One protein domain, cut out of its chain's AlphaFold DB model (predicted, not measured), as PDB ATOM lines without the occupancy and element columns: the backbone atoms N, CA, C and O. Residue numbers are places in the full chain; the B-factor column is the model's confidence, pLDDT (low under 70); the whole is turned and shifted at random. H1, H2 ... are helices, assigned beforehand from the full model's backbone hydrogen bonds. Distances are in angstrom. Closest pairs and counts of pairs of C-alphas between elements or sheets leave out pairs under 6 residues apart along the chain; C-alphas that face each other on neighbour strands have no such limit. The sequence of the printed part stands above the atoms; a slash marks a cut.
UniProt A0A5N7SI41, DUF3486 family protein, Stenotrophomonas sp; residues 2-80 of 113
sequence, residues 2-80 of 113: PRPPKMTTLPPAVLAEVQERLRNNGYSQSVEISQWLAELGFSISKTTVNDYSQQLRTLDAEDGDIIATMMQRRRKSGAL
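This is residues 2 to 80 of the 113 residues of the protein "DUF3486 family protein" of Stenotrophomonas sp (UniProt A0A5N7SI41). Three helices make a loosely joined cluster: H1 and H2 run opposite ways, roughly side by side, and the longest helix, H3, crosses H1 and meets the beginning of H2 with its first half. A fourth helix, H4, makes a corner with the far end of H3 and folds back past the last part of H1. The printed part has 79 residues with four named helices, in the order H1, H2, H3, H4, and no named strand; its class is all helix. The whole is compact, with a radius of gyration of the C-alphas of 13.1 A and spans of 36 by 25 by 21 A.

H1, residues 12 to 25, begins at C-alpha 12 (97.058, 130.310, 115.220) and is 19.9 A long. H2 is residues 30 to 39, 14.5 A. H3, residues 46 to 62, is 24.3 A long and begins at C-alpha 46 (105.142, 114.275, 122.649). H4, residues 65 to 76, is 16.7 A long and ends at C-alpha 76 (121.754, 134.733, 123.886).

H1 and H2 are close but not clearly touching, the closest C-alphas being those of Val 18 and Ile 33 at 7.0 A; they run opposite ways at a shallow tilt of 34.8 degrees, only just short of steep. H2 and H3 touch, H3 with residues 46 to 53 alone, at a steep tilt of 61 degrees; the closest C-alphas, of Ser 30 and Asn 50, are 5.3 A apart. H1 and H3 are close but not clearly touching, about perpendicular at 79 degrees, with the closest C-alphas, of Leu 22 and Ser 53, 6.7 A apart. H4 is close to but not clearly touching H3, with C-alphas 60 and 66 the closest at 5.7 A, and only just about perpendicular at 73 degrees. H2 and H4 are apart. In H1, H2, H3 and H4 every O i to N i+4 pair is within hydrogen-bond range.

The C-alphas farthest apart, of Pro 2 and Gly 78, are 40.6 A apart. The printed part has no cut and no long link. Mean pLDDT of the printed part is 71.0, with residues 2 to 8, 26 and 61 to 80 under 70.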
ATOM      1  N   PRO A   2      98.666 108.533 106.791       37.81
ATOM      2  CA  PRO A   2      99.189 109.170 107.991       37.81
ATOM      3  C   PRO A   2      98.167 110.215 108.449       37.81
ATOM      4  O   PRO A   2      97.708 111.030 107.650       37.81
ATOM      5  N   ARG A   3      97.730 110.134 109.709       46.50
ATOM      6  CA  ARG A   3      96.804 111.120 110.282       46.50
ATOM      7  C   ARG A   3      97.495 112.489 110.250       46.50
ATOM      8  O   ARG A   3      98.658 112.547 110.649       46.50
ATOM      9  N   PRO A   4      96.823 113.565 109.804       45.50
ATOM     10  CA  PRO A   4      97.412 114.894 109.874       45.50
ATOM     11  C   PRO A   4      97.798 115.191 111.334       45.50
ATOM     12  O   PRO A   4      97.049 114.818 112.248       45.50
ATOM     13  N   PRO A   5      98.975 115.785 111.587       53.84
ATOM     14  CA  PRO A   5      99.418 116.063 112.944       53.84
ATOM     15  C   PRO A   5      98.409 116.992 113.628       53.84
ATOM     16  O   PRO A   5      98.036 118.020 113.076       53.84
ATOM     17  N   LYS A   6      98.002 116.663 114.862       64.44
ATOM     18  CA  LYS A   6      97.056 117.440 115.698       64.44
ATOM     19  C   LYS A   6      97.514 118.878 116.026       64.44
ATOM     20  O   LYS A   6      96.881 119.572 116.811       64.44
ATOM     21  N   MET A   7      98.636 119.322 115.473       68.69
ATOM     22  CA  MET A   7      99.179 120.663 115.675       68.69
ATOM     23  C   MET A   7      98.417 121.694 114.834       68.69
ATOM     24  O   MET A   7      98.153 122.780 115.326       68.69
ATOM     25  N   THR A   8      97.959 121.354 113.621       63.09
ATOM     26  CA  THR A   8      97.156 122.262 112.771       63.09
ATOM     27  C   THR A   8      95.741 122.515 113.290       63.09
ATOM     28  O   THR A   8      95.067 123.412 112.797       63.09
ATOM     29  N   THR A   9      95.286 121.758 114.293       73.00
ATOM     30  CA  THR A   9      94.028 122.034 115.006       73.00
ATOM     31  C   THR A   9      94.179 123.060 116.131       73.00
ATOM     32  O   THR A   9      93.179 123.432 116.740       73.00
ATOM     33  N   LEU A  10      95.401 123.516 116.429       77.62
ATOM     34  CA  LEU A  10      95.623 124.568 117.417       77.62
ATOM     35  C   LEU A  10      95.231 125.943 116.860       77.62
ATOM     36  O   LEU A  10      95.433 126.206 115.671       77.62
ATOM     37  N   PRO A  11      94.736 126.855 117.716       78.31
ATOM     38  CA  PRO A  11      94.563 128.248 117.342       78.31
ATOM     39  C   PRO A  11      95.883 128.842 116.820       78.31
ATOM     40  O   PRO A  11      96.937 128.553 117.395       78.31
ATOM     41  N   PRO A  12      95.849 129.724 115.802       73.62
ATOM     42  CA  PRO A  12      97.058 130.310 115.220       73.62
ATOM     43  C   PRO A  12      97.973 130.982 116.250       73.62
ATOM     44  O   PRO A  12      99.191 130.864 116.157       73.62
ATOM     45  N   ALA A  13      97.391 131.625 117.269       74.38
ATOM     46  CA  ALA A  13      98.136 132.251 118.359       74.38
ATOM     47  C   ALA A  13      98.923 131.228 119.199       74.38
ATOM     48  O   ALA A  13     100.104 131.423 119.467       74.38
ATOM     49  N   VAL A  14      98.294 130.102 119.554       79.31
ATOM     50  CA  VAL A  14      98.942 129.025 120.321       79.31
ATOM     51  C   VAL A  14     100.020 128.356 119.475       79.31
ATOM     52  O   VAL A  14     101.109 128.071 119.963       79.31
ATOM     53  N   LEU A  15      99.747 128.140 118.187       83.00
ATOM     54  CA  LEU A  15     100.705 127.552 117.256       83.00
ATOM     55  C   LEU A  15     101.941 128.443 117.062       83.00
ATOM     56  O   LEU A  15     103.055 127.924 117.052       83.00
ATOM     57  N   ALA A  16     101.770 129.764 116.973       79.25
ATOM     58  CA  ALA A  16     102.885 130.709 116.917       79.25
ATOM     59  C   ALA A  16     103.763 130.628 118.178       79.25
ATOM     60  O   ALA A  16     104.987 130.557 118.075       79.25
ATOM     61  N   GLU A  17     103.150 130.544 119.360       80.62
ATOM     62  CA  GLU A  17     103.880 130.423 120.623       80.62
ATOM     63  C   GLU A  17     104.595 129.064 120.759       80.62
ATOM     64  O   GLU A  17     105.736 128.999 121.220       80.62
ATOM     65  N   VAL A  18     103.985 127.969 120.280       83.56
ATOM     66  CA  VAL A  18     104.660 126.662 120.157       83.56
ATOM     67  C   VAL A  18     105.898 126.777 119.269       83.56
ATOM     68  O   VAL A  18     106.969 126.297 119.649       83.56
ATOM     69  N   GLN A  19     105.771 127.395 118.091       83.25
ATOM     70  CA  GLN A  19     106.896 127.579 117.173       83.25
ATOM     71  C   GLN A  19     108.005 128.409 117.814       83.25
ATOM     72  O   GLN A  19     109.171 128.030 117.732       83.25
ATOM     73  N   GLU A  20     107.662 129.499 118.498       82.56
ATOM     74  CA  GLU A  20     108.631 130.334 119.202       82.56
ATOM     75  C   GLU A  20     109.358 129.545 120.301       82.56
ATOM     76  O   GLU A  20     110.588 129.549 120.364       82.56
ATOM     77  N   ARG A  21     108.630 128.775 121.118       82.81
ATOM     78  CA  ARG A  21     109.221 127.900 122.146       82.81
ATOM     79  C   ARG A  21     110.128 126.827 121.536       82.81
ATOM     80  O   ARG A  21     111.214 126.578 122.060       82.81
ATOM     81  N   LEU A  22     109.747 126.225 120.408       83.88
ATOM     82  CA  LEU A  22     110.590 125.265 119.679       83.88
ATOM     83  C   LEU A  22     111.868 125.923 119.138       83.88
ATOM     84  O   LEU A  22     112.966 125.376 119.304       83.88
ATOM     85  N   ARG A  23     111.740 127.117 118.550       80.94
ATOM     86  CA  ARG A  23     112.856 127.925 118.038       80.94
ATOM     87  C   ARG A  23     113.735 128.509 119.138       80.94
ATOM     88  O   ARG A  23     114.914 128.735 118.889       80.94
ATOM     89  N   ASN A  24     113.241 128.686 120.355       75.31
ATOM     90  CA  ASN A  24     114.067 129.095 121.490       75.31
ATOM     91  C   ASN A  24     114.876 127.917 122.050       75.31
ATOM     92  O   ASN A  24     116.054 128.073 122.368       75.31
ATOM     93  N   ASN A  25     114.291 126.719 122.073       76.56
ATOM     94  CA  ASN A  25     114.868 125.569 122.776       76.56
ATOM     95  C   ASN A  25     115.605 124.548 121.899       76.56
ATOM     96  O   ASN A  25     116.183 123.595 122.410       76.56
ATOM     97  N   GLY A  26     115.637 124.718 120.578       69.44
ATOM     98  CA  GLY A  26     116.398 123.805 119.706       69.44
ATOM     99  C   GLY A  26     115.623 122.645 119.168       69.44
ATOM    100  O   GLY A  26     116.249 121.664 118.787       69.44
ATOM    101  N   TYR A  27     114.300 122.773 119.093       79.81
ATOM    102  CA  TYR A  27     113.426 121.726 118.575       79.81
ATOM    103  C   TYR A  27     113.510 120.411 119.383       79.81
ATOM    104  O   TYR A  27     113.052 119.374 118.913       79.81
ATOM    105  N   SER A  28     114.087 120.445 120.595       73.31
ATOM    106  CA  SER A  28     114.373 119.277 121.445       73.31
ATOM    107  C   SER A  28     113.390 119.101 122.612       73.31
ATOM    108  O   SER A  28     113.252 117.998 123.139       73.31
ATOM    109  N   GLN A  29     112.668 120.154 123.006       81.25
ATOM    110  CA  GLN A  29     111.761 120.157 124.164       81.25
ATOM    111  C   GLN A  29     110.329 119.702 123.832       81.25
ATOM    112  O   GLN A  29     109.336 120.299 124.244       81.25
ATOM    113  N   SER A  30     110.200 118.592 123.108       80.50
ATOM    114  CA  SER A  30     108.890 118.054 122.711       80.50
ATOM    115  C   SER A  30     108.034 117.592 123.907       80.50
ATOM    116  O   SER A  30     106.816 117.502 123.790       80.50
ATOM    117  N   VAL A  31     108.658 117.291 125.057       82.19
ATOM    118  CA  VAL A  31     107.967 116.894 126.303       82.19
ATOM    119  C   VAL A  31     107.337 118.101 126.993       82.19
ATOM    120  O   VAL A  31     106.141 118.088 127.259       82.19
ATOM    121  N   GLU A  32     108.124 119.149 127.243       83.19
ATOM    122  CA  GLU A  32     107.662 120.354 127.945       83.19
ATOM    123  C   GLU A  32     106.551 121.066 127.173       83.19
ATOM    124  O   GLU A  32     105.558 121.489 127.753       83.19
ATOM    125  N   ILE A  33     106.659 121.121 125.843       85.81
ATOM    126  CA  ILE A  33     105.618 121.715 124.997       85.81
ATOM    127  C   ILE A  33     104.342 120.873 125.004       85.81
ATOM    128  O   ILE A  33     103.248 121.425 125.041       85.81
ATOM    129  N   SER A  34     104.461 119.543 125.000       85.38
ATOM    130  CA  SER A  34     103.304 118.647 125.117       85.38
ATOM    131  C   SER A  34     102.582 118.841 126.455       85.38
ATOM    132  O   SER A  34     101.353 118.877 126.484       85.38
ATOM    133  N   GLN A  35     103.331 119.031 127.542       84.62
ATOM    134  CA  GLN A  35     102.776 119.285 128.869       84.62
ATOM    135  C   GLN A  35     102.105 120.661 128.960       84.62
ATOM    136  O   GLN A  35     100.972 120.757 129.420       84.62
ATOM    137  N   TRP A  36     102.746 121.703 128.431       86.81
ATOM    138  CA  TRP A  36     102.172 123.047 128.366       86.81
ATOM    139  C   TRP A  36     100.889 123.099 127.520       86.81
ATOM    140  O   TRP A  36      99.899 123.713 127.909       86.81
ATOM    141  N   LEU A  37     100.857 122.391 126.387       83.88
ATOM    142  CA  LEU A  37      99.640 122.252 125.584       83.88
ATOM    143  C   LEU A  37      98.526 121.545 126.367       83.88
ATOM    144  O   LEU A  37      97.369 121.953 126.269       83.88
ATOM    145  N   ALA A  38      98.860 120.539 127.180       82.69
ATOM    146  CA  ALA A  38      97.888 119.852 128.023       82.69
ATOM    147  C   ALA A  38      97.298 120.769 129.111       82.69
ATOM    148  O   ALA A  38      96.095 120.700 129.357       82.69
ATOM    149  N   GLU A  39      98.098 121.661 129.705       83.38
ATOM    150  CA  GLU A  39      97.635 122.680 130.666       83.38
ATOM    151  C   GLU A  39      96.649 123.673 130.037       83.38
ATOM    152  O   GLU A  39      95.700 124.111 130.684       83.38
ATOM    153  N   LEU A  40      96.821 123.972 128.748       78.38
ATOM    154  CA  LEU A  40      95.897 124.793 127.960       78.38
ATOM    155  C   LEU A  40      94.634 124.039 127.503       78.38
ATOM    156  O   LEU A  40      93.785 124.614 126.823       78.38
ATOM    157  N   GLY A  41      94.502 122.755 127.850       79.75
ATOM    158  CA  GLY A  41      93.379 121.901 127.456       79.75
ATOM    159  C   GLY A  41      93.571 121.165 126.124       79.75
ATOM    160  O   GLY A  41      92.657 120.482 125.662       79.75
ATOM    161  N   PHE A  42      94.755 121.243 125.508       78.75
ATOM    162  CA  PHE A  42      95.076 120.563 124.253       78.75
ATOM    163  C   PHE A  42      95.892 119.288 124.499       78.75
ATOM    164  O   PHE A  42      97.101 119.310 124.717       78.75
ATOM    165  N   SER A  43      95.241 118.129 124.395       78.31
ATOM    166  CA  SER A  43      95.913 116.831 124.541       78.31
ATOM    167  C   SER A  43      96.658 116.428 123.255       78.31
ATOM    168  O   SER A  43      96.138 115.713 122.386       78.31
ATOM    169  N   ILE A  44      97.893 116.920 123.121       81.56
ATOM    170  CA  ILE A  44      98.816 116.605 122.024       81.56
ATOM    171  C   ILE A  44      99.981 115.784 122.577       81.56
ATOM    172  O   ILE A  44     100.610 116.161 123.560       81.56
ATOM    173  N   SER A  45     100.273 114.643 121.946       82.88
ATOM    174  CA  SER A  45     101.344 113.751 122.393       82.88
ATOM    175  C   SER A  45     102.728 114.304 122.050       82.88
ATOM    176  O   SER A  45     102.926 114.922 121.002       82.88
ATOM    177  N   LYS A  46     103.719 113.986 122.891       83.44
ATOM    178  CA  LYS A  46     105.142 114.275 122.649       83.44
ATOM    179  C   LYS A  46     105.592 113.878 121.240       83.44
ATOM    180  O   LYS A  46     106.330 114.627 120.614       83.44
ATOM    181  N   THR A  47     105.168 112.713 120.744       81.81
ATOM    182  CA  THR A  47     105.545 112.227 119.406       81.81
ATOM    183  C   THR A  47     105.042 113.168 118.318       81.81
ATOM    184  O   THR A  47     105.816 113.562 117.459       81.81
ATOM    185  N   THR A  48     103.789 113.627 118.412       83.50
ATOM    186  CA  THR A  48     103.239 114.611 117.470       83.50
ATOM    187  C   THR A  48     103.983 115.947 117.536       83.50
ATOM    188  O   THR A  48     104.239 116.548 116.496       83.50
ATOM    189  N   VAL A  49     104.375 116.396 118.734       84.81
ATOM    190  CA  VAL A  49     105.199 117.608 118.890       84.81
ATOM    191  C   VAL A  49     106.591 117.419 118.284       84.81
ATOM    192  O   VAL A  49     107.110 118.330 117.650       84.81
ATOM    193  N   ASN A  50     107.184 116.237 118.445       84.00
ATOM    194  CA  ASN A  50     108.508 115.910 117.926       84.00
ATOM    195  C   ASN A  50     108.538 115.806 116.395       84.00
ATOM    196  O   ASN A  50     109.471 116.286 115.760       84.00
ATOM    197  N   ASP A  51     107.511 115.211 115.794       84.12
ATOM    198  CA  ASP A  51     107.396 115.140 114.336       84.12
ATOM    199  C   ASP A  51     107.231 116.543 113.744       84.12
ATOM    200  O   ASP A  51     107.885 116.899 112.764       84.12
ATOM    201  N   TYR A  52     106.413 117.379 114.389       84.81
ATOM    202  CA  TYR A  52     106.254 118.776 114.000       84.81
ATOM    203  C   TYR A  52     107.533 119.593 114.205       84.81
ATOM    204  O   TYR A  52     107.859 120.423 113.364       84.81
ATOM    205  N   SER A  53     108.281 119.368 115.289       84.44
ATOM    206  CA  SER A  53     109.525 120.098 115.538       84.44
ATOM    207  C   SER A  53     110.588 119.788 114.487       84.44
ATOM    208  O   SER A  53     111.309 120.693 114.070       84.44
ATOM    209  N   GLN A  54     110.646 118.542 114.009       82.50
ATOM    210  CA  GLN A  54     111.496 118.148 112.886       82.50
ATOM    211  C   GLN A  54     111.042 118.797 111.576       82.50
ATOM    212  O   GLN A  54     111.873 119.342 110.859       82.50
ATOM    213  N   GLN A  55     109.738 118.803 111.283       83.06
ATOM    214  CA  GLN A  55     109.202 119.464 110.085       83.06
ATOM    215  C   GLN A  55     109.476 120.970 110.092       83.06
ATOM    216  O   GLN A  55     109.951 121.504 109.096       83.06
ATOM    217  N   LEU A  56     109.241 121.638 111.224       82.19
ATOM    218  CA  LEU A  56     109.515 123.063 111.400       82.19
ATOM    219  C   LEU A  56     111.005 123.361 111.233       82.19
ATOM    220  O   LEU A  56     111.366 124.327 110.577       82.19
ATOM    221  N   ARG A  57     111.875 122.502 111.776       79.06
ATOM    222  CA  ARG A  57     113.320 122.619 111.585       79.06
ATOM    223  C   ARG A  57     113.708 122.481 110.115       79.06
ATOM    224  O   ARG A  57     114.550 123.241 109.668       79.06
ATOM    225  N   THR A  58     113.152 121.524 109.379       76.19
ATOM    226  CA  THR A  58     113.443 121.370 107.944       76.19
ATOM    227  C   THR A  58     112.955 122.580 107.153       76.19
ATOM    228  O   THR A  58     113.704 123.103 106.339       76.19
ATOM    229  N   LEU A  59     111.757 123.080 107.456       75.00
ATOM    230  CA  LEU A  59     111.179 124.245 106.789       75.00
ATOM    231  C   LEU A  59     111.993 125.520 107.064       75.00
ATOM    232  O   LEU A  59     112.378 126.216 106.131       75.00
ATOM    233  N   ASP A  60     112.372 125.759 108.324       70.75
ATOM    234  CA  ASP A  60     113.266 126.862 108.698       70.75
ATOM    235  C   ASP A  60     114.666 126.700 108.031       70.75
ATOM    236  O   ASP A  60     115.372 127.688 107.804       70.75
ATOM    237  N   ALA A  61     115.107 125.462 107.734       67.12
ATOM    238  CA  ALA A  61     116.377 125.177 107.047       67.12
ATOM    239  C   ALA A  61     116.339 125.548 105.569       67.12
ATOM    240  O   ALA A  61     117.311 126.099 105.051       67.12
ATOM    241  N   GLU A  62     115.236 125.208 104.909       64.88
ATOM    242  CA  GLU A  62     115.003 125.455 103.489       64.88
ATOM    243  C   GLU A  62     114.806 126.951 103.206       64.88
ATOM    244  O   GLU A  62     115.320 127.441 102.202       64.88
ATOM    245  N   ASP A  63     114.192 127.698 104.131       63.19
ATOM    246  CA  ASP A  63     114.041 129.162 104.046       63.19
ATOM    247  C   ASP A  63     115.344 129.946 104.332       63.19
ATOM    248  O   ASP A  63     115.380 131.172 104.242       63.19
ATOM    249  N   GLY A  64     116.450 129.272 104.680       51.97
ATOM    250  CA  GLY A  64     117.736 129.916 104.997       51.97
ATOM    251  C   GLY A  64     117.781 130.628 106.360       51.97
ATOM    252  O   GLY A  64     118.829 131.144 106.765       51.97
ATOM    253  N   ASP A  65     116.680 130.596 107.113       54.69
ATOM    254  CA  ASP A  65     116.487 131.306 108.382       54.69
ATOM    255  C   ASP A  65     117.139 130.585 109.582       54.69
ATOM    256  O   ASP A  65     117.321 131.146 110.670       54.69
ATOM    257  N   ILE A  66     117.603 129.342 109.387       52.38
ATOM    258  CA  ILE A  66     118.414 128.625 110.383       52.38
ATOM    259  C   ILE A  66     119.718 129.354 110.696       52.38
ATOM    260  O   ILE A  66     120.130 129.345 111.856       52.38
ATOM    261  N   ILE A  67     120.380 129.995 109.725       52.72
ATOM    262  CA  ILE A  67     121.636 130.709 110.004       52.72
ATOM    263  C   ILE A  67     121.353 131.933 110.881       52.72
ATOM    264  O   ILE A  67     122.057 132.135 111.871       52.72
ATOM    265  N   ALA A  68     120.292 132.695 110.596       51.03
ATOM    266  CA  ALA A  68     119.894 133.861 111.385       51.03
ATOM    267  C   ALA A  68     119.407 133.470 112.793       51.03
ATOM    268  O   ALA A  68     119.873 134.031 113.789       51.03
ATOM    269  N   THR A  69     118.573 132.432 112.897       48.38
ATOM    270  CA  THR A  69     118.048 131.914 114.169       48.38
ATOM    271  C   THR A  69     119.149 131.258 115.022       48.38
ATOM    272  O   THR A  69     119.233 131.492 116.232       48.38
ATOM    273  N   MET A  70     120.077 130.497 114.420       51.75
ATOM    274  CA  MET A  70     121.258 129.969 115.124       51.75
ATOM    275  C   MET A  70     122.245 131.077 115.522       51.75
ATOM    276  O   MET A  70     122.833 130.999 116.606       51.75
ATOM    277  N   MET A  71     122.427 132.119 114.701       52.69
ATOM    278  CA  MET A  71     123.252 133.286 115.044       52.69
ATOM    279  C   MET A  71     122.651 134.100 116.198       52.69
ATOM    280  O   MET A  71     123.389 134.535 117.085       52.69
ATOM    281  N   GLN A  72     121.325 134.264 116.247       51.16
ATOM    282  CA  GLN A  72     120.637 134.919 117.362       51.16
ATOM    283  C   GLN A  72     120.730 134.104 118.657       51.16
ATOM    284  O   GLN A  72     120.971 134.680 119.720       51.16
ATOM    285  N   ARG A  73     120.658 132.766 118.588       49.69
ATOM    286  CA  ARG A  73     120.954 131.917 119.753       49.69
ATOM    287  C   ARG A  73     122.396 132.040 120.226       49.69
ATOM    288  O   ARG A  73     122.601 132.194 121.423       49.69
ATOM    289  N   ARG A  74     123.387 132.069 119.325       47.59
ATOM    290  CA  ARG A  74     124.804 132.287 119.697       47.59
ATOM    291  C   ARG A  74     125.037 133.581 120.483       47.59
ATOM    292  O   ARG A  74     125.992 133.638 121.249       47.59
ATOM    293  N   ARG A  75     124.189 134.602 120.314       46.84
ATOM    294  CA  ARG A  75     124.242 135.836 121.114       46.84
ATOM    295  C   ARG A  75     123.567 135.716 122.487       46.84
ATOM    296  O   ARG A  75     123.985 136.417 123.400       46.84
ATOM    297  N   LYS A  76     122.542 134.867 122.641       45.69
ATOM    298  CA  LYS A  76     121.754 134.733 123.886       45.69
ATOM    299  C   LYS A  76     122.247 133.629 124.829       45.69
ATOM    300  O   LYS A  76     122.178 133.812 126.040       45.69
ATOM    301  N   SER A  77     122.748 132.504 124.323       44.44
ATOM    302  CA  SER A  77     123.285 131.409 125.145       44.44
ATOM    303  C   SER A  77     124.803 131.541 125.280       44.44
ATOM    304  O   SER A  77     125.565 130.970 124.504       44.44
ATOM    305  N   GLY A  78     125.248 132.321 126.268       47.62
ATOM    306  CA  GLY A  78     126.656 132.594 126.591       47.62
ATOM    307  C   GLY A  78     127.467 131.392 127.097       47.62
ATOM    308  O   GLY A  78     128.108 131.485 128.136       47.62
ATOM    309  N   ALA A  79     127.456 130.259 126.393       50.91
ATOM    310  CA  ALA A  79     128.139 129.043 126.828       50.91
ATOM    311  C   ALA A  79     128.579 128.150 125.657       50.91
ATOM    312  O   ALA A  79     128.061 127.053 125.486       50.91
ATOM    313  N   LEU A  80     129.565 128.577 124.862       44.12
ATOM    314  CA  LEU A  80     130.305 127.673 123.972       44.12
ATOM    315  C   LEU A  80     131.781 128.097 123.916       44.12
ATOM    316  O   LEU A  80     132.136 128.997 123.168       44.12
TER     317      LEU A  80